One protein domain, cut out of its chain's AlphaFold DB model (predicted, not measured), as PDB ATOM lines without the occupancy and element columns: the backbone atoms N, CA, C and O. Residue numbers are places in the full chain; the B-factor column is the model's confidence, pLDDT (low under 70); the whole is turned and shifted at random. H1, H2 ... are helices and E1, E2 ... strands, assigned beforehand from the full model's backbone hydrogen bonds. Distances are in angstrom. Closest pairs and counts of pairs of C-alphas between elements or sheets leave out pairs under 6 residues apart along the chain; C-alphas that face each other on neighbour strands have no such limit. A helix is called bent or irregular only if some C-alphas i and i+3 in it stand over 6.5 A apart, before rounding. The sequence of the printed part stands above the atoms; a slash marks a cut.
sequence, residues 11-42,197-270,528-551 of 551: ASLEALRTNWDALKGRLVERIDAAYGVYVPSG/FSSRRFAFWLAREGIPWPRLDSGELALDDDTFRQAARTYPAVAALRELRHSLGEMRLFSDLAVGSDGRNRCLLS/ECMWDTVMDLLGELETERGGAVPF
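Overview. This is residues 11 to 42, 197 to 270 and 528 to 551 of the 551 residues of the protein "POLAc domain-containing protein" of Pirellulales bacterium (UniProt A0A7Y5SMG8). The longest helix, H6, crosses H2 steeply, and H2 is one end of a loose row of three helices, H2, H5 and H4, side by side with H5 in the middle and neighbours running opposite ways. H1 and H3 lie far out from the middle, a long stretch without named elements, residues 251 to 270, leads away after H5, and residues 543 to 551 stick out at the end. The printed part has 130 residues, with six named helices and one named strand in the order H1 H2 E1 H3 H4 H5 H6; the class is mostly helix. The whole is loose, with a radius of gyration of the C-alphas of 17.8 A and spans of 50 by 46 by 30 A.

Along the chain. H6, residues 528 to 545, runs 26.0 A from C-alpha 528 at (321.299, 305.742, 245.839) to C-alpha 545 at (337.190, 314.049, 227.014). H2 is residues 20 to 32, 17.4 A long. H5, residues 237 to 250, is 21.1 A long and irregular, but only just: C-alphas 237 and 240 are 6.8 A apart. H4 is residues 225 to 234, H3 residues 199 to 208. H1, residues 11 to 18, begins with C-alpha 11 at (326.347, 322.073, 238.648). E1, residues 38 to 40, pairs with no named strand.

Arrangement. With residues 533 to 541 alone, H6 touches residues 22 to 27 of H2, at a steep tilt of 59 degrees, opposite ways; their closest C-alphas, of Leu 23 and Leu 537, are 6.7 A apart. H1 and H6 are close but not clearly touching, at 7.5 A between the C-alphas of Leu 16 and Leu 538. H1 and H2 meet only through their link. H2 touches H5 at a shallow tilt of 16 degrees, opposite ways, closest at the C-alphas of Ile 31 and Leu 241, 7.1 A. H4 and H5 form a helical hairpin and touch at a shallow tilt of 21 degrees, opposite ways, with the C-alphas of Ala 232 and Ala 239 closest at 4.8 A. Helix packing is mostly aligned, at shallow tilts, but only just: 2 of 3 touching pairs. H3 touches no helix; its closest C-alpha pair with E1, Arg 201 and Tyr 38, is 7.9 A apart. The closest C-alphas of H2 and E1, of Asp 32 and Tyr 38, are 6.6 A apart. Every O i to N i+4 pair is within hydrogen-bond range in H1, H3 and H6; in H2 it is 8 of 9, in H4 4 of 6, in H5 9 of 10.

Size, cuts and confidence. The C-alphas farthest apart, of Asp 217 and Pro 550, are 57.9 A apart. Residues 43 to 196 and 271 to 527 are not printed; the gaps are 11.1 A from C-alpha 42 to 197 and 28.4 A from C-alpha 270 to 528. The link from H3 to H4 is long. The mean pLDDT of the printed part is 79.6, with residues 39 to 42, 249 to 255 and 545 to 551 under 70.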
ATOM      1  N   ALA A  11     325.161 322.563 239.342       92.31
ATOM      2  CA  ALA A  11     326.347 322.073 238.648       92.31
ATOM      3  C   ALA A  11     326.162 320.610 238.225       92.31
ATOM      4  O   ALA A  11     326.283 320.291 237.040       92.31
ATOM      5  N   SER A  12     325.756 319.740 239.156       92.00
ATOM      6  CA  SER A  12     325.442 318.345 238.827       92.00
ATOM      7  C   SER A  12     324.285 318.235 237.834       92.00
ATOM      8  O   SER A  12     324.340 317.435 236.902       92.00
ATOM      9  N   LEU A  13     323.233 319.054 237.976       91.69
ATOM     10  CA  LEU A  13     322.109 319.049 237.034       91.69
ATOM     11  C   LEU A  13     322.546 319.421 235.604       91.69
ATOM     12  O   LEU A  13     322.099 318.794 234.640       91.69
ATOM     13  N   GLU A  14     323.395 320.433 235.447       89.75
ATOM     14  CA  GLU A  14     323.921 320.867 234.150       89.75
ATOM     15  C   GLU A  14     324.877 319.840 233.539       89.75
ATOM     16  O   GLU A  14     324.783 319.565 232.337       89.75
ATOM     17  N   ALA A  15     325.730 319.215 234.355       89.25
ATOM     18  CA  ALA A  15     326.616 318.141 233.920       89.25
ATOM     19  C   ALA A  15     325.816 316.925 233.420       89.25
ATOM     20  O   ALA A  15     326.076 316.418 232.323       89.25
ATOM     21  N   LEU A  16     324.770 316.526 234.154       88.44
ATOM     22  CA  LEU A  16     323.845 315.470 233.735       88.44
ATOM     23  C   LEU A  16     323.137 315.824 232.426       88.44
ATOM     24  O   LEU A  16     323.065 314.981 231.535       88.44
ATOM     25  N   ARG A  17     322.632 317.057 232.281       86.00
ATOM     26  CA  ARG A  17     321.958 317.521 231.054       86.00
ATOM     27  C   ARG A  17     322.895 317.516 229.848       86.00
ATOM     28  O   ARG A  17     322.496 317.079 228.772       86.00
ATOM     29  N   THR A  18     324.129 317.974 230.032       85.12
ATOM     30  CA  THR A  18     325.136 318.078 228.966       85.12
ATOM     31  C   THR A  18     325.600 316.708 228.482       85.12
ATOM     32  O   THR A  18     325.743 316.483 227.280       85.12
ATOM     33  N   ASN A  19     325.809 315.766 229.401       84.06
ATOM     34  CA  ASN A  19     326.359 314.444 229.089       84.06
ATOM     35  C   ASN A  19     325.284 313.376 228.869       84.06
ATOM     36  O   ASN A  19     325.586 312.192 228.718       84.06
ATOM     37  N   TRP A  20     324.022 313.790 228.815       79.69
ATOM     38  CA  TRP A  20     322.893 312.891 228.953       79.69
ATOM     39  C   TRP A  20     322.805 311.794 227.888       79.69
ATOM     40  O   TRP A  20     322.549 310.625 228.189       79.69
ATOM     41  N   ASP A  21     322.999 312.161 226.622       76.81
ATOM     42  CA  ASP A  21     322.898 311.205 225.521       76.81
ATOM     43  C   ASP A  21     323.986 310.127 225.591       76.81
ATOM     44  O   ASP A  21     323.691 308.960 225.336       76.81
ATOM     45  N   ALA A  22     325.193 310.496 226.026       78.81
ATOM     46  CA  ALA A  22     326.296 309.565 226.244       78.81
ATOM     47  C   ALA A  22     326.059 308.675 227.477       78.81
ATOM     48  O   ALA A  22     326.217 307.456 227.394       78.81
ATOM     49  N   LEU A  23     325.589 309.262 228.585       80.06
ATOM     50  CA  LEU A  23     325.256 308.532 229.813       80.06
ATOM     51  C   LEU A  23     324.216 307.438 229.571       80.06
ATOM     52  O   LEU A  23     324.348 306.347 230.110       80.06
ATOM     53  N   LYS A  24     323.204 307.678 228.728       75.31
ATOM     54  CA  LYS A  24     322.208 306.645 228.394       75.31
ATOM     55  C   LYS A  24     322.827 305.413 227.747       75.31
ATOM     56  O   LYS A  24     322.438 304.306 228.105       75.31
ATOM     57  N   GLY A  25     323.743 305.603 226.795       74.12
ATOM     58  CA  GLY A  25     324.445 304.491 226.150       74.12
ATOM     59  C   GLY A  25     325.203 303.669 227.186       74.12
ATOM     60  O   GLY A  25     324.951 302.477 227.332       74.12
ATOM     61  N   ARG A  26     326.010 304.348 228.007       79.38
ATOM     62  CA  ARG A  26     326.822 303.732 229.063       79.38
ATOM     63  C   ARG A  26     326.004 303.058 230.168       79.38
ATOM     64  O   ARG A  26     326.375 301.989 230.636       79.38
ATOM     65  N   LEU A  27     324.878 303.642 230.576       78.00
ATOM     66  CA  LEU A  27     323.976 303.049 231.570       78.00
ATOM     67  C   LEU A  27     323.356 301.753 231.059       78.00
ATOM     68  O   LEU A  27     323.255 300.784 231.813       78.00
ATOM     69  N   VAL A  28     322.942 301.733 229.789       76.44
ATOM     70  CA  VAL A  28     322.451 300.504 229.169       76.44
ATOM     71  C   VAL A  28     323.587 299.496 229.063       76.44
ATOM     72  O   VAL A  28     323.411 298.388 229.538       76.44
ATOM     73  N   GLU A  29     324.762 299.870 228.555       76.69
ATOM     74  CA  GLU A  29     325.926 298.971 228.484       76.69
ATOM     75  C   GLU A  29     326.261 298.352 229.853       76.69
ATOM     76  O   GLU A  29     326.422 297.141 229.962       76.69
ATOM     77  N   ARG A  30     326.295 299.156 230.923       78.81
ATOM     78  CA  ARG A  30     326.694 298.706 232.265       78.81
ATOM     79  C   ARG A  30     325.636 297.850 232.954       78.81
ATOM     80  O   ARG A  30     325.979 296.846 233.575       78.81
ATOM     81  N   ILE A  31     324.363 298.243 232.881       76.19
ATOM     82  CA  ILE A  31     323.284 297.539 233.588       76.19
ATOM     83  C   ILE A  31     322.725 296.403 232.729       76.19
ATOM     84  O   ILE A  31     322.557 295.299 233.238       76.19
ATOM     85  N   ASP A  32     322.468 296.632 231.438       78.81
ATOM     86  CA  ASP A  32     321.919 295.620 230.527       78.81
ATOM     87  C   ASP A  32     322.906 294.489 230.223       78.81
ATOM     88  O   ASP A  32     322.447 293.418 229.850       78.81
ATOM     89  N   ALA A  33     324.216 294.633 230.464       73.19
ATOM     90  CA  ALA A  33     325.177 293.535 230.295       73.19
ATOM     91  C   ALA A  33     324.765 292.239 231.027       73.19
ATOM     92  O   ALA A  33     324.991 291.138 230.525       73.19
ATOM     93  N   ALA A  34     324.107 292.344 232.187       71.00
ATOM     94  CA  ALA A  34     323.611 291.181 232.929       71.00
ATOM     95  C   ALA A  34     322.321 290.566 232.334       71.00
ATOM     96  O   ALA A  34     321.993 289.402 232.600       71.00
ATOM     97  N   TYR A  35     321.582 291.333 231.527       79.12
ATOM     98  CA  TYR A  35     320.233 291.013 231.057       79.12
ATOM     99  C   TYR A  35     320.168 290.714 229.553       79.12
ATOM    100  O   TYR A  35     319.520 289.746 229.151       79.12
ATOM    101  N   GLY A  36     320.826 291.530 228.727       71.62
ATOM    102  CA  GLY A  36     320.822 291.476 227.267       71.62
ATOM    103  C   GLY A  36     319.472 291.842 226.648       71.62
ATOM    104  O   GLY A  36     319.087 291.253 225.634       71.62
ATOM    105  N   VAL A  37     318.708 292.745 227.269       79.75
ATOM    106  CA  VAL A  37     317.309 293.052 226.936       79.75
ATOM    107  C   VAL A  37     317.166 294.276 226.032       79.75
ATOM    108  O   VAL A  37     316.212 294.340 225.247       79.75
ATOM    109  N   TYR A  38     318.076 295.238 226.111       73.56
ATOM    110  CA  TYR A  38     318.038 296.440 225.288       73.56
ATOM    111  C   TYR A  38     318.729 296.208 223.941       73.56
ATOM    112  O   TYR A  38     319.762 295.555 223.851       73.56
ATOM    113  N   VAL A  39     318.131 296.730 222.867       67.50
ATOM    114  CA  VAL A  39     318.637 296.591 221.488       67.50
ATOM    115  C   VAL A  39     318.619 297.926 220.751       67.50
ATOM    116  O   VAL A  39     317.737 298.743 221.041       67.50
ATOM    117  N   PRO A  40     319.539 298.164 219.796       61.03
ATOM    118  CA  PRO A  40     319.497 299.329 218.915       61.03
ATOM    119  C   PRO A  40     318.090 299.545 218.341       61.03
ATOM    120  O   PRO A  40     317.398 298.603 217.946       61.03
ATOM    121  N   SER A  41     317.599 300.780 218.372       51.31
ATOM    122  CA  SER A  41     316.221 301.116 218.028       51.31
ATOM    123  C   SER A  41     316.074 301.131 216.517       51.31
ATOM    124  O   SER A  41     316.192 302.164 215.859       51.31
ATOM    125  N   GLY A  42     315.739 299.968 215.981       51.66
ATOM    126  CA  GLY A  42     315.145 299.796 214.670       51.66
ATOM    127  C   GLY A  42     313.646 299.527 214.791       51.66
ATOM    128  O   GLY A  42     313.138 299.079 215.819       51.66
ATOM    129  N   PHE A 197     313.761 298.659 224.582       79.69
ATOM    130  CA  PHE A 197     313.493 297.455 225.373       79.69
ATOM    131  C   PHE A 197     312.873 296.354 224.495       79.69
ATOM    132  O   PHE A 197     311.765 296.529 223.981       79.69
ATOM    133  N   SER A 198     313.540 295.203 224.356       81.62
ATOM    134  CA  SER A 198     313.025 294.063 223.588       81.62
ATOM    135  C   SER A 198     312.216 293.114 224.473       81.62
ATOM    136  O   SER A 198     312.761 292.365 225.285       81.62
ATOM    137  N   SER A 199     310.894 293.083 224.270       79.81
ATOM    138  CA  SER A 199     309.991 292.154 224.972       79.81
ATOM    139  C   SER A 199     310.376 290.682 224.768       79.81
ATOM    140  O   SER A 199     310.212 289.868 225.675       79.81
ATOM    141  N   ARG A 200     310.935 290.343 223.599       77.50
ATOM    142  CA  ARG A 200     311.391 288.988 223.263       77.50
ATOM    143  C   ARG A 200     312.659 288.600 224.023       77.50
ATOM    144  O   ARG A 200     312.689 287.522 224.607       77.50
ATOM    145  N   ARG A 201     313.685 289.459 224.048       77.75
ATOM    146  CA  ARG A 201     314.916 289.202 224.825       77.75
ATOM    147  C   ARG A 201     314.619 289.148 226.317       77.75
ATOM    148  O   ARG A 201     315.116 288.264 227.005       77.75
ATOM    149  N   PHE A 202     313.705 289.995 226.786       85.38
ATOM    150  CA  PHE A 202     313.200 289.905 228.149       85.38
ATOM    151  C   PHE A 202     312.553 288.544 228.446       85.38
ATOM    152  O   PHE A 202     312.849 287.945 229.473       85.38
ATOM    153  N   ALA A 203     311.738 288.003 227.532       78.06
ATOM    154  CA  ALA A 203     311.169 286.662 227.684       78.06
ATOM    155  C   ALA A 203     312.243 285.561 227.764       78.06
ATOM    156  O   ALA A 203     312.112 284.642 228.571       78.06
ATOM    157  N   PHE A 204     313.304 285.656 226.955       76.94
ATOM    158  CA  PHE A 204     314.428 284.716 227.006       76.94
ATOM    159  C   PHE A 204     315.198 284.804 228.321       76.94
ATOM    160  O   PHE A 204     315.479 283.774 228.927       76.94
ATOM    161  N   TRP A 205     315.492 286.019 228.783       85.88
ATOM    162  CA  TRP A 205     316.135 286.236 230.073       85.88
ATOM    163  C   TRP A 205     315.292 285.655 231.218       85.88
ATOM    164  O   TRP A 205     315.800 284.871 232.013       85.88
ATOM    165  N   LEU A 206     313.982 285.927 231.243       86.31
ATOM    166  CA  LEU A 206     313.061 285.348 232.229       86.31
ATOM    167  C   LEU A 206     313.085 283.814 232.222       86.31
ATOM    168  O   LEU A 206     313.097 283.197 233.284       86.31
ATOM    169  N   ALA A 207     313.104 283.198 231.037       82.00
ATOM    170  CA  ALA A 207     313.179 281.746 230.902       82.00
ATOM    171  C   ALA A 207     314.515 281.185 231.414       82.00
ATOM    172  O   ALA A 207     314.515 280.162 232.095       82.00
ATOM    173  N   ARG A 208     315.632 281.869 231.132       83.06
ATOM    174  CA  ARG A 208     316.971 281.496 231.611       83.06
ATOM    175  C   ARG A 208     317.061 281.535 233.136       83.06
ATOM    176  O   ARG A 208     317.597 280.610 233.732       83.06
ATOM    177  N   GLU A 209     316.502 282.573 233.753       85.12
ATOM    178  CA  GLU A 209     316.495 282.748 235.212       85.12
ATOM    179  C   GLU A 209     315.366 281.963 235.913       85.12
ATOM    180  O   GLU A 209     315.268 281.971 237.139       85.12
ATOM    181  N   GLY A 210     314.481 281.297 235.160       83.94
ATOM    182  CA  GLY A 210     313.347 280.550 235.711       83.94
ATOM    183  C   GLY A 210     312.287 281.426 236.392       83.94
ATOM    184  O   GLY A 210     311.588 280.961 237.293       83.94
ATOM    185  N   ILE A 211     312.158 282.691 235.985       86.56
ATOM    186  CA  ILE A 211     311.257 283.667 236.609       86.56
ATOM    187  C   ILE A 211     309.885 283.635 235.909       86.56
ATOM    188  O   ILE A 211     309.781 284.017 234.738       86.56
ATOM    189  N   PRO A 212     308.796 283.234 236.594       85.75
ATOM    190  CA  PRO A 212     307.454 283.309 236.032       85.75
ATOM    191  C   PRO A 212     306.997 284.767 235.923       85.75
ATOM    192  O   PRO A 212     307.136 285.549 236.865       85.75
ATOM    193  N   TRP A 213     306.396 285.122 234.785       88.88
ATOM    194  CA  TRP A 213     305.980 286.495 234.496       88.88
ATOM    195  C   TRP A 213     304.498 286.594 234.103       88.88
ATOM    196  O   TRP A 213     304.040 285.783 233.290       88.88
ATOM    197  N   PRO A 214     303.736 287.572 234.637       85.50
ATOM    198  CA  PRO A 214     302.339 287.780 234.259       85.50
ATOM    199  C   PRO A 214     302.166 288.116 232.773       85.50
ATOM    200  O   PRO A 214     302.965 288.845 232.182       85.50
ATOM    201  N   ARG A 215     301.084 287.618 232.174       84.12
ATOM    202  CA  ARG A 215     300.705 287.910 230.788       84.12
ATOM    203  C   ARG A 215     299.375 288.648 230.740       84.12
ATOM    204  O   ARG A 215     298.519 288.437 231.595       84.12
ATOM    205  N   LEU A 216     299.237 289.521 229.751       80.62
ATOM    206  CA  LEU A 216     297.974 290.157 229.395       80.62
ATOM    207  C   LEU A 216     297.038 289.124 228.754       80.62
ATOM    208  O   LEU A 216     297.489 288.072 228.302       80.62
ATOM    209  N   ASP A 217     295.751 289.455 228.638       76.44
ATOM    210  CA  ASP A 217     294.767 288.599 227.954       76.44
ATOM    211  C   ASP A 217     295.147 288.322 226.486       76.44
ATOM    212  O   ASP A 217     294.783 287.292 225.927       76.44
ATOM    213  N   SER A 218     295.938 289.212 225.872       74.12
ATOM    214  CA  SER A 218     296.526 289.033 224.537       74.12
ATOM    215  C   SER A 218     297.619 287.955 224.471       74.12
ATOM    216  O   SER A 218     298.084 287.620 223.385       74.12
ATOM    217  N   GLY A 219     298.070 287.431 225.613       76.75
ATOM    218  CA  GLY A 219     299.205 286.515 225.729       76.75
ATOM    219  C   GLY A 219     300.571 287.211 225.785       76.75
ATOM    220  O   GLY A 219     301.578 286.554 226.065       76.75
ATOM    221  N   GLU A 220     300.635 288.526 225.572       77.12
ATOM    222  CA  GLU A 220     301.867 289.313 225.695       77.12
ATOM    223  C   GLU A 220     302.320 289.440 227.156       77.12
ATOM    224  O   GLU A 220     301.516 289.337 228.082       77.12
ATOM    225  N   LEU A 221     303.617 289.669 227.385       85.12
ATOM    226  CA  LEU A 221     304.126 289.938 228.732       85.12
ATOM    227  C   LEU A 221     303.542 291.257 229.257       85.12
ATOM    228  O   LEU A 221     303.524 292.258 228.544       85.12
ATOM    229  N   ALA A 222     303.110 291.280 230.517       86.06
ATOM    230  CA  ALA A 222     302.705 292.521 231.170       86.06
ATOM    231  C   ALA A 222     303.955 293.364 231.469       86.06
ATOM    232  O   ALA A 222     304.808 292.974 232.264       86.06
ATOM    233  N   LEU A 223     304.109 294.487 230.767       85.38
ATOM    234  CA  LEU A 223     305.323 295.307 230.800       85.38
ATOM    235  C   LEU A 223     305.135 296.655 231.515       85.38
ATOM    236  O   LEU A 223     305.974 297.543 231.359       85.38
ATOM    237  N   ASP A 224     304.042 296.841 232.248       81.12
ATOM    238  CA  ASP A 224     303.797 298.034 233.059       81.12
ATOM    239  C   ASP A 224     304.691 298.064 234.316       81.12
ATOM    240  O   ASP A 224     305.127 297.023 234.811       81.12
ATOM    241  N   ASP A 225     304.972 299.261 234.849       80.44
ATOM    242  CA  ASP A 225     305.858 299.406 236.019       80.44
ATOM    243  C   ASP A 225     305.315 298.695 237.265       80.44
ATOM    244  O   ASP A 225     306.107 298.243 238.086       80.44
ATOM    245  N   ASP A 226     303.993 298.546 237.421       75.94
ATOM    246  CA  ASP A 226     303.440 297.862 238.591       75.94
ATOM    247  C   ASP A 226     303.755 296.362 238.555       75.94
ATOM    248  O   ASP A 226     304.177 295.803 239.570       75.94
ATOM    249  N   THR A 227     303.677 295.733 237.379       84.88
ATOM    250  CA  THR A 227     304.135 294.353 237.180       84.88
ATOM    251  C   THR A 227     305.622 294.204 237.512       84.88
ATOM    252  O   THR A 227     305.987 293.324 238.295       84.88
ATOM    253  N   PHE A 228     306.483 295.091 236.999       87.88
ATOM    254  CA  PHE A 228     307.913 295.067 237.332       87.88
ATOM    255  C   PHE A 228     308.160 295.268 238.829       87.88
ATOM    256  O   PHE A 228     308.986 294.576 239.420       87.88
ATOM    257  N   ARG A 229     307.445 296.205 239.457       82.00
ATOM    258  CA  ARG A 229     307.575 296.529 240.880       82.00
ATOM    259  C   ARG A 229     307.168 295.356 241.762       82.00
ATOM    260  O   ARG A 229     307.836 295.088 242.757       82.00
ATOM    261  N   GLN A 230     306.090 294.659 241.411       77.31
ATOM    262  CA  GLN A 230     305.661 293.449 242.108       77.31
ATOM    263  C   GLN A 230     306.675 292.317 241.913       77.31
ATOM    264  O   GLN A 230     307.077 291.691 242.891       77.31
ATOM    265  N   ALA A 231     307.140 292.094 240.680       83.50
ATOM    266  CA  ALA A 231     308.110 291.048 240.381       83.50
ATOM    267  C   ALA A 231     309.456 291.277 241.084       83.50
ATOM    268  O   ALA A 231     309.995 290.334 241.649       83.50
ATOM    269  N   ALA A 232     309.955 292.515 241.136       84.62
ATOM    270  CA  ALA A 232     311.217 292.860 241.797       84.62
ATOM    271  C   ALA A 232     311.222 292.584 243.312       84.62
ATOM    272  O   ALA A 232     312.284 292.359 243.886       84.62
ATOM    273  N   ARG A 233     310.050 292.561 243.964       77.38
ATOM    274  CA  ARG A 233     309.932 292.177 245.385       77.38
ATOM    275  C   ARG A 233     310.150 290.684 245.601       77.38
ATOM    276  O   ARG A 233     310.710 290.295 246.618       77.38
ATOM    277  N   THR A 234     309.689 289.867 244.659       76.88
ATOM    278  CA  THR A 234     309.811 288.405 244.720       76.88
ATOM    279  C   THR A 234     311.137 287.929 244.132       76.88
ATOM    280  O   THR A 234     311.736 286.987 244.640       76.88
ATOM    281  N   TYR A 235     311.609 288.602 243.083       81.81
ATOM    282  CA  TYR A 235     312.797 288.261 242.308       81.81
ATOM    283  C   TYR A 235     313.741 289.473 242.268       81.81
ATOM    284  O   TYR A 235     313.644 290.294 241.350       81.81
ATOM    285  N   PRO A 236     314.673 289.598 243.234       81.81
ATOM    286  CA  PRO A 236     315.587 290.739 243.325       81.81
ATOM    287  C   PRO A 236     316.397 290.999 242.048       81.81
ATOM    288  O   PRO A 236     316.703 292.148 241.745       81.81
ATOM    289  N   ALA A 237     316.669 289.959 241.249       83.56
ATOM    290  CA  ALA A 237     317.343 290.076 239.954       83.56
ATOM    291  C   ALA A 237     316.630 291.029 238.974       83.56
ATOM    292  O   ALA A 237     317.278 291.636 238.129       83.56
ATOM    293  N   VAL A 238     315.310 291.220 239.094       86.75
ATOM    294  CA  VAL A 238     314.524 292.133 238.242       86.75
ATOM    295  C   VAL A 238     314.721 293.604 238.639       86.75
ATOM    296  O   VAL A 238     314.466 294.494 237.830       86.75
ATOM    297  N   ALA A 239     315.163 293.885 239.870       82.44
ATOM    298  CA  ALA A 239     315.165 295.234 240.434       82.44
ATOM    299  C   ALA A 239     316.038 296.215 239.639       82.44
ATOM    300  O   ALA A 239     315.558 297.292 239.291       82.44
ATOM    301  N   ALA A 240     317.272 295.835 239.290       79.75
ATOM    302  CA  ALA A 240     318.167 296.713 238.536       79.75
ATOM    303  C   ALA A 240     317.663 296.970 237.102       79.75
ATOM    304  O   ALA A 240     317.635 298.121 236.672       79.75
ATOM    305  N   LEU A 241     317.143 295.954 236.396       83.50
ATOM    306  CA  LEU A 241     316.509 296.151 235.082       83.50
ATOM    307  C   LEU A 241     315.262 297.045 235.158       83.50
ATOM    308  O   LEU A 241     315.039 297.875 234.275       83.50
ATOM    309  N   ARG A 242     314.441 296.897 236.208       85.38
ATOM    310  CA  ARG A 242     313.290 297.776 236.449       85.38
ATOM    311  C   ARG A 242     313.744 299.221 236.630       85.38
ATOM    312  O   ARG A 242     313.168 300.097 235.992       85.38
ATOM    313  N   GLU A 243     314.725 299.468 237.494       77.44
ATOM    314  CA  GLU A 243     315.230 300.820 237.757       77.44
ATOM    315  C   GLU A 243     315.857 301.438 236.502       77.44
ATOM    316  O   GLU A 243     315.543 302.584 236.183       77.44
ATOM    317  N   LEU A 244     316.635 300.674 235.723       79.62
ATOM    318  CA  LEU A 244     317.132 301.109 234.410       79.62
ATOM    319  C   LEU A 244     315.974 301.510 233.493       79.62
ATOM    320  O   LEU A 244     315.970 302.600 232.924       79.62
ATOM    321  N   ARG A 245     314.961 300.648 233.362       81.81
ATOM    322  CA  ARG A 245     313.823 300.888 232.474       81.81
ATOM    323  C   ARG A 245     312.981 302.080 232.889       81.81
ATOM    324  O   ARG A 245     312.579 302.871 232.034       81.81
ATOM    325  N   HIS A 246     312.685 302.177 234.177       76.69
ATOM    326  CA  HIS A 246     311.932 303.280 234.744       76.69
ATOM    327  C   HIS A 246     312.685 304.589 234.529       76.69
ATOM    328  O   HIS A 246     312.111 305.527 233.980       76.69
ATOM    329  N   SER A 247     313.988 304.597 234.823       71.25
ATOM    330  CA  SER A 247     314.848 305.746 234.570       71.25
ATOM    331  C   SER A 247     314.808 306.114 233.083       71.25
ATOM    332  O   SER A 247     314.365 307.208 232.761       71.25
ATOM    333  N   LEU A 248     315.104 305.199 232.148       73.81
ATOM    334  CA  LEU A 248     315.073 305.470 230.693       73.81
ATOM    335  C   LEU A 248     313.736 306.026 230.185       73.81
ATOM    336  O   LEU A 248     313.728 306.881 229.296       73.81
ATOM    337  N   GLY A 249     312.613 305.574 230.748       66.62
ATOM    338  CA  GLY A 249     311.280 306.088 230.427       66.62
ATOM    339  C   GLY A 249     311.006 307.488 230.986       66.62
ATOM    340  O   GLY A 249     310.381 308.307 230.309       66.62
ATOM    341  N   GLU A 250     311.493 307.779 232.191       59.62
ATOM    342  CA  GLU A 250     311.315 309.061 232.880       59.62
ATOM    343  C   GLU A 250     312.398 310.089 232.562       59.62
ATOM    344  O   GLU A 250     312.252 311.260 232.882       59.62
ATOM    345  N   MET A 251     313.469 309.717 231.874       55.34
ATOM    346  CA  MET A 251     314.606 310.602 231.626       55.34
ATOM    347  C   MET A 251     314.298 311.786 230.681       55.34
ATOM    348  O   MET A 251     315.095 312.711 230.579       55.34
ATOM    349  N   ARG A 252     313.123 311.829 230.030       54.62
ATOM    350  CA  ARG A 252     312.597 313.059 229.389       54.62
ATOM    351  C   ARG A 252     312.031 314.071 230.388       54.62
ATOM    352  O   ARG A 252     311.792 315.210 230.025       54.62
ATOM    353  N   LEU A 253     311.747 313.643 231.614       54.97
ATOM    354  CA  LEU A 253     311.057 314.434 232.624       54.97
ATOM    355  C   LEU A 253     312.024 315.356 233.373       54.97
ATOM    356  O   LEU A 253     311.607 316.442 233.750       54.97
ATOM    357  N   PHE A 254     313.309 315.007 233.539       68.50
ATOM    358  CA  PHE A 254     314.232 315.859 234.308       68.50
ATOM    359  C   PHE A 254     314.827 317.040 233.514       68.50
ATOM    360  O   PHE A 254     315.256 318.033 234.110       68.50
ATOM    361  N   SER A 255     314.801 316.997 232.174       68.56
ATOM    362  CA  SER A 255     315.106 318.179 231.348       68.56
ATOM    363  C   SER A 255     314.161 319.336 231.670       68.56
ATOM    364  O   SER A 255     314.580 320.490 231.664       68.56
ATOM    365  N   ASP A 256     312.927 319.013 232.058       82.88
ATOM    366  CA  ASP A 256     311.862 319.974 232.332       82.88
ATOM    367  C   ASP A 256     311.784 320.382 233.814       82.88
ATOM    368  O   ASP A 256     310.881 321.140 234.195       82.88
ATOM    369  N   LEU A 257     312.723 319.920 234.659       90.19
ATOM    370  CA  LEU A 257     312.821 320.360 236.052       90.19
ATOM    371  C   LEU A 257     312.878 321.886 236.102       90.19
ATOM    372  O   LEU A 257     313.769 322.522 235.531       90.19
ATOM    373  N   ALA A 258     311.909 322.473 236.803       92.94
ATOM    374  CA  ALA A 258     311.735 323.915 236.870       92.94
ATOM    375  C   ALA A 258     312.676 324.514 237.919       92.94
ATOM    376  O   ALA A 258     312.263 324.773 239.047       92.94
ATOM    377  N   VAL A 259     313.949 324.668 237.562       94.56
ATOM    378  CA  VAL A 259     314.983 325.280 238.408       94.56
ATOM    379  C   VAL A 259     315.180 326.734 237.982       94.56
ATOM    380  O   VAL A 259     315.367 327.012 236.798       94.56
ATOM    381  N   GLY A 260     315.056 327.659 238.935       92.56
ATOM    382  CA  GLY A 260     315.277 329.088 238.714       92.56
ATOM    383  C   GLY A 260     316.759 329.448 238.605       92.56
ATOM    384  O   GLY A 260     317.632 328.638 238.903       92.56
ATOM    385  N   SER A 261     317.048 330.695 238.225       93.19
ATOM    386  CA  SER A 261     318.421 331.225 238.164       93.19
ATOM    387  C   SER A 261     319.119 331.289 239.527       93.19
ATOM    388  O   SER A 261     320.331 331.429 239.589       93.19
ATOM    389  N   ASP A 262     318.353 331.213 240.612       94.00
ATOM    390  CA  ASP A 262     318.836 331.118 241.989       94.00
ATOM    391  C   ASP A 262     319.084 329.666 242.433       94.00
ATOM    392  O   ASP A 262     319.240 329.405 243.620       94.00
ATOM    393  N   GLY A 263     319.056 328.708 241.503       95.19
ATOM    394  CA  GLY A 263     319.334 327.302 241.781       95.19
ATOM    395  C   GLY A 263     318.246 326.582 242.568       95.19
ATOM    396  O   GLY A 263     318.501 325.528 243.143       95.19
ATOM    397  N   ARG A 264     317.013 327.106 242.600       96.69
ATOM    398  CA  ARG A 264     315.924 326.480 243.362       96.69
ATOM    399  C   ARG A 264     314.805 325.947 242.478       96.69
ATOM    400  O   ARG A 264     314.319 326.628 241.571       96.69
ATOM    401  N   ASN A 265     314.348 324.726 242.766       96.44
ATOM    402  CA  ASN A 265     313.206 324.112 242.099       96.44
ATOM    403  C   ASN A 265     311.888 324.722 242.592       96.44
ATOM    404  O   ASN A 265     311.572 324.668 243.784       96.44
ATOM    405  N   ARG A 266     311.109 325.282 241.659       94.56
ATOM    406  CA  ARG A 266     309.785 325.865 241.909       94.56
ATOM    407  C   ARG A 266     308.821 325.488 240.796       94.56
ATOM    408  O   ARG A 266     309.044 325.788 239.626       94.56
ATOM    409  N   CYS A 267     307.703 324.873 241.161       91.50
ATOM    410  CA  CYS A 267     306.628 324.567 240.227       91.50
ATOM    411  C   CYS A 267     305.261 324.719 240.894       91.50
ATOM    412  O   CYS A 267     305.149 324.643 242.118       91.50
ATOM    413  N   LEU A 268     304.210 324.846 240.082       92.38
ATOM    414  CA  LEU A 268     302.838 324.825 240.575       92.38
ATOM    415  C   LEU A 268     302.555 323.499 241.300       92.38
ATOM    416  O   LEU A 268     302.461 322.442 240.671       92.38
ATOM    417  N   LEU A 269     302.361 323.569 242.618       92.00
ATOM    418  CA  LEU A 269     302.060 322.407 243.465       92.00
ATOM    419  C   LEU A 269     300.659 321.826 243.210       92.00
ATOM    420  O   LEU A 269     300.361 320.706 243.621       92.00
ATOM    421  N   SER A 270     299.809 322.580 242.506       92.50
ATOM    422  CA  SER A 270     298.431 322.222 242.162       92.50
ATOM    423  C   SER A 270     297.636 321.722 243.380       92.50
ATOM    424  O   SER A 270     297.238 320.550 243.415       92.50
ATOM    425  N   GLU A 528     319.879 305.559 245.504       84.25
ATOM    426  CA  GLU A 528     321.299 305.742 245.839       84.25
ATOM    427  C   GLU A 528     322.242 305.001 244.878       84.25
ATOM    428  O   GLU A 528     323.042 305.628 244.195       84.25
ATOM    429  N   CYS A 529     322.038 303.695 244.689       82.75
ATOM    430  CA  CYS A 529     322.852 302.888 243.772       82.75
ATOM    431  C   CYS A 529     322.828 303.404 242.318       82.75
ATOM    432  O   CYS A 529     323.847 303.403 241.627       82.75
ATOM    433  N   MET A 530     321.667 303.871 241.841       83.25
ATOM    434  CA  MET A 530     321.556 304.442 240.496       83.25
ATOM    435  C   MET A 530     322.277 305.789 240.409       83.25
ATOM    436  O   MET A 530     322.959 306.037 239.422       83.25
ATOM    437  N   TRP A 531     322.154 306.642 241.427       88.62
ATOM    438  CA  TRP A 531     322.871 307.914 241.486       88.62
ATOM    439  C   TRP A 531     324.385 307.704 241.422       88.62
ATOM    440  O   TRP A 531     325.032 308.313 240.574       88.62
ATOM    441  N   ASP A 532     324.920 306.798 242.242       89.56
ATOM    442  CA  ASP A 532     326.351 306.481 242.265       89.56
ATOM    443  C   ASP A 532     326.816 305.969 240.898       89.56
ATOM    444  O   ASP A 532     327.773 306.481 240.330       89.56
ATOM    445  N   THR A 533     326.056 305.046 240.296       85.94
ATOM    446  CA  THR A 533     326.353 304.522 238.953       85.94
ATOM    447  C   THR A 533     326.377 305.631 237.897       85.94
ATOM    448  O   THR A 533     327.242 305.643 237.023       85.94
ATOM    449  N   VAL A 534     325.416 306.556 237.941       87.31
ATOM    450  CA  VAL A 534     325.340 307.680 236.997       87.31
ATOM    451  C   VAL A 534     326.519 308.633 237.190       87.31
ATOM    452  O   VAL A 534     327.076 309.100 236.197       87.31
ATOM    453  N   MET A 535     326.899 308.918 238.436       90.50
ATOM    454  CA  MET A 535     328.004 309.824 238.751       90.50
ATOM    455  C   MET A 535     329.369 309.226 238.410       90.50
ATOM    456  O   MET A 535     330.203 309.934 237.848       90.50
ATOM    457  N   ASP A 536     329.565 307.926 238.628       91.50
ATOM    458  CA  ASP A 536     330.762 307.208 238.179       91.50
ATOM    459  C   ASP A 536     330.914 307.301 236.653       91.50
ATOM    460  O   ASP A 536     331.960 307.704 236.143       91.50
ATOM    461  N   LEU A 537     329.841 307.004 235.909       88.00
ATOM    462  CA  LEU A 537     329.834 307.100 234.445       88.00
ATOM    463  C   LEU A 537     330.058 308.531 233.946       88.00
ATOM    464  O   LEU A 537     330.659 308.736 232.890       88.00
ATOM    465  N   LEU A 538     329.563 309.530 234.677       88.31
ATOM    466  CA  LEU A 538     329.800 310.932 234.354       88.31
ATOM    467  C   LEU A 538     331.289 311.277 234.499       88.31
ATOM    468  O   LEU A 538     331.856 311.863 233.578       88.31
ATOM    469  N   GLY A 539     331.931 310.840 235.586       89.19
ATOM    470  CA  GLY A 539     333.370 311.020 235.797       89.19
ATOM    471  C   GLY A 539     334.232 310.302 234.751       89.19
ATOM    472  O   GLY A 539     335.226 310.856 234.274       89.19
ATOM    473  N   GLU A 540     333.830 309.101 234.322       88.75
ATOM    474  CA  GLU A 540     334.468 308.376 233.212       88.75
ATOM    475  C   GLU A 540     334.411 309.196 231.907       88.75
ATOM    476  O   GLU A 540     335.438 309.411 231.262       88.75
ATOM    477  N   LEU A 541     333.238 309.736 231.552       85.31
ATOM    478  CA  LEU A 541     333.050 310.554 230.344       85.31
ATOM    479  C   LEU A 541     333.840 311.869 230.373       85.31
ATOM    480  O   LEU A 541     334.343 312.320 229.338       85.31
ATOM    481  N   GLU A 542     333.938 312.505 231.538       82.81
ATOM    482  CA  GLU A 542     334.738 313.718 231.725       82.81
ATOM    483  C   GLU A 542     336.235 313.422 231.569       82.81
ATOM    484  O   GLU A 542     336.944 314.169 230.887       82.81
ATOM    485  N   THR A 543     336.696 312.278 232.086       83.75
ATOM    486  CA  THR A 543     338.083 311.807 231.942       83.75
ATOM    487  C   THR A 543     338.425 311.456 230.488       83.75
ATOM    488  O   THR A 543     339.491 311.823 230.000       83.75
ATOM    489  N   GLU A 544     337.519 310.801 229.752       78.94
ATOM    490  CA  GLU A 544     337.705 310.451 228.332       78.94
ATOM    491  C   GLU A 544     337.823 311.687 227.421       78.94
ATOM    492  O   GLU A 544     338.564 311.678 226.436       78.94
ATOM    493  N   ARG A 545     337.106 312.772 227.745       68.94
ATOM    494  CA  ARG A 545     337.190 314.049 227.014       68.94
ATOM    495  C   ARG A 545     338.409 314.878 227.415       68.94
ATOM    496  O   ARG A 545     338.901 315.669 226.611       68.94
ATOM    497  N   GLY A 546     338.892 314.690 228.638       55.12
ATOM    498  CA  GLY A 546     340.062 315.342 229.206       55.12
ATOM    499  C   GLY A 546     341.313 314.473 229.120       55.12
ATOM    500  O   GLY A 546     341.834 314.032 230.141       55.12
ATOM    501  N   GLY A 547     341.857 314.283 227.916       46.69
ATOM    502  CA  GLY A 547     343.222 313.781 227.728       46.69
ATOM    503  C   GLY A 547     344.288 314.780 228.206       46.69
ATOM    504  O   GLY A 547     345.015 315.306 227.373       46.69
ATOM    505  N   ALA A 548     344.320 315.065 229.517       38.56
ATOM    506  CA  ALA A 548     345.414 315.550 230.375       38.56
ATOM    507  C   ALA A 548     344.847 316.196 231.674       38.56
ATOM    508  O   ALA A 548     344.454 317.357 231.637       38.56
ATOM    509  N   VAL A 549     344.796 315.400 232.764       35.00
ATOM    510  CA  VAL A 549     345.150 315.598 234.215       35.00
ATOM    511  C   VAL A 549     345.152 317.034 234.825       35.00
ATOM    512  O   VAL A 549     345.490 317.953 234.088       35.00
ATOM    513  N   PRO A 550     345.073 317.295 236.168       53.50
ATOM    514  CA  PRO A 550     344.522 316.610 237.372       53.50
ATOM    515  C   PRO A 550     343.487 317.450 238.187       53.50
ATOM    516  O   PRO A 550     343.519 318.678 238.123       53.50
ATOM    517  N   PHE A 551     342.674 316.798 239.037       35.47
ATOM    518  CA  PHE A 551     342.543 316.945 240.515       35.47
ATOM    519  C   PHE A 551     341.194 316.439 241.028       35.47
ATOM    520  O   PHE A 551     340.159 316.901 240.505       35.47
TER     521      PHE A 551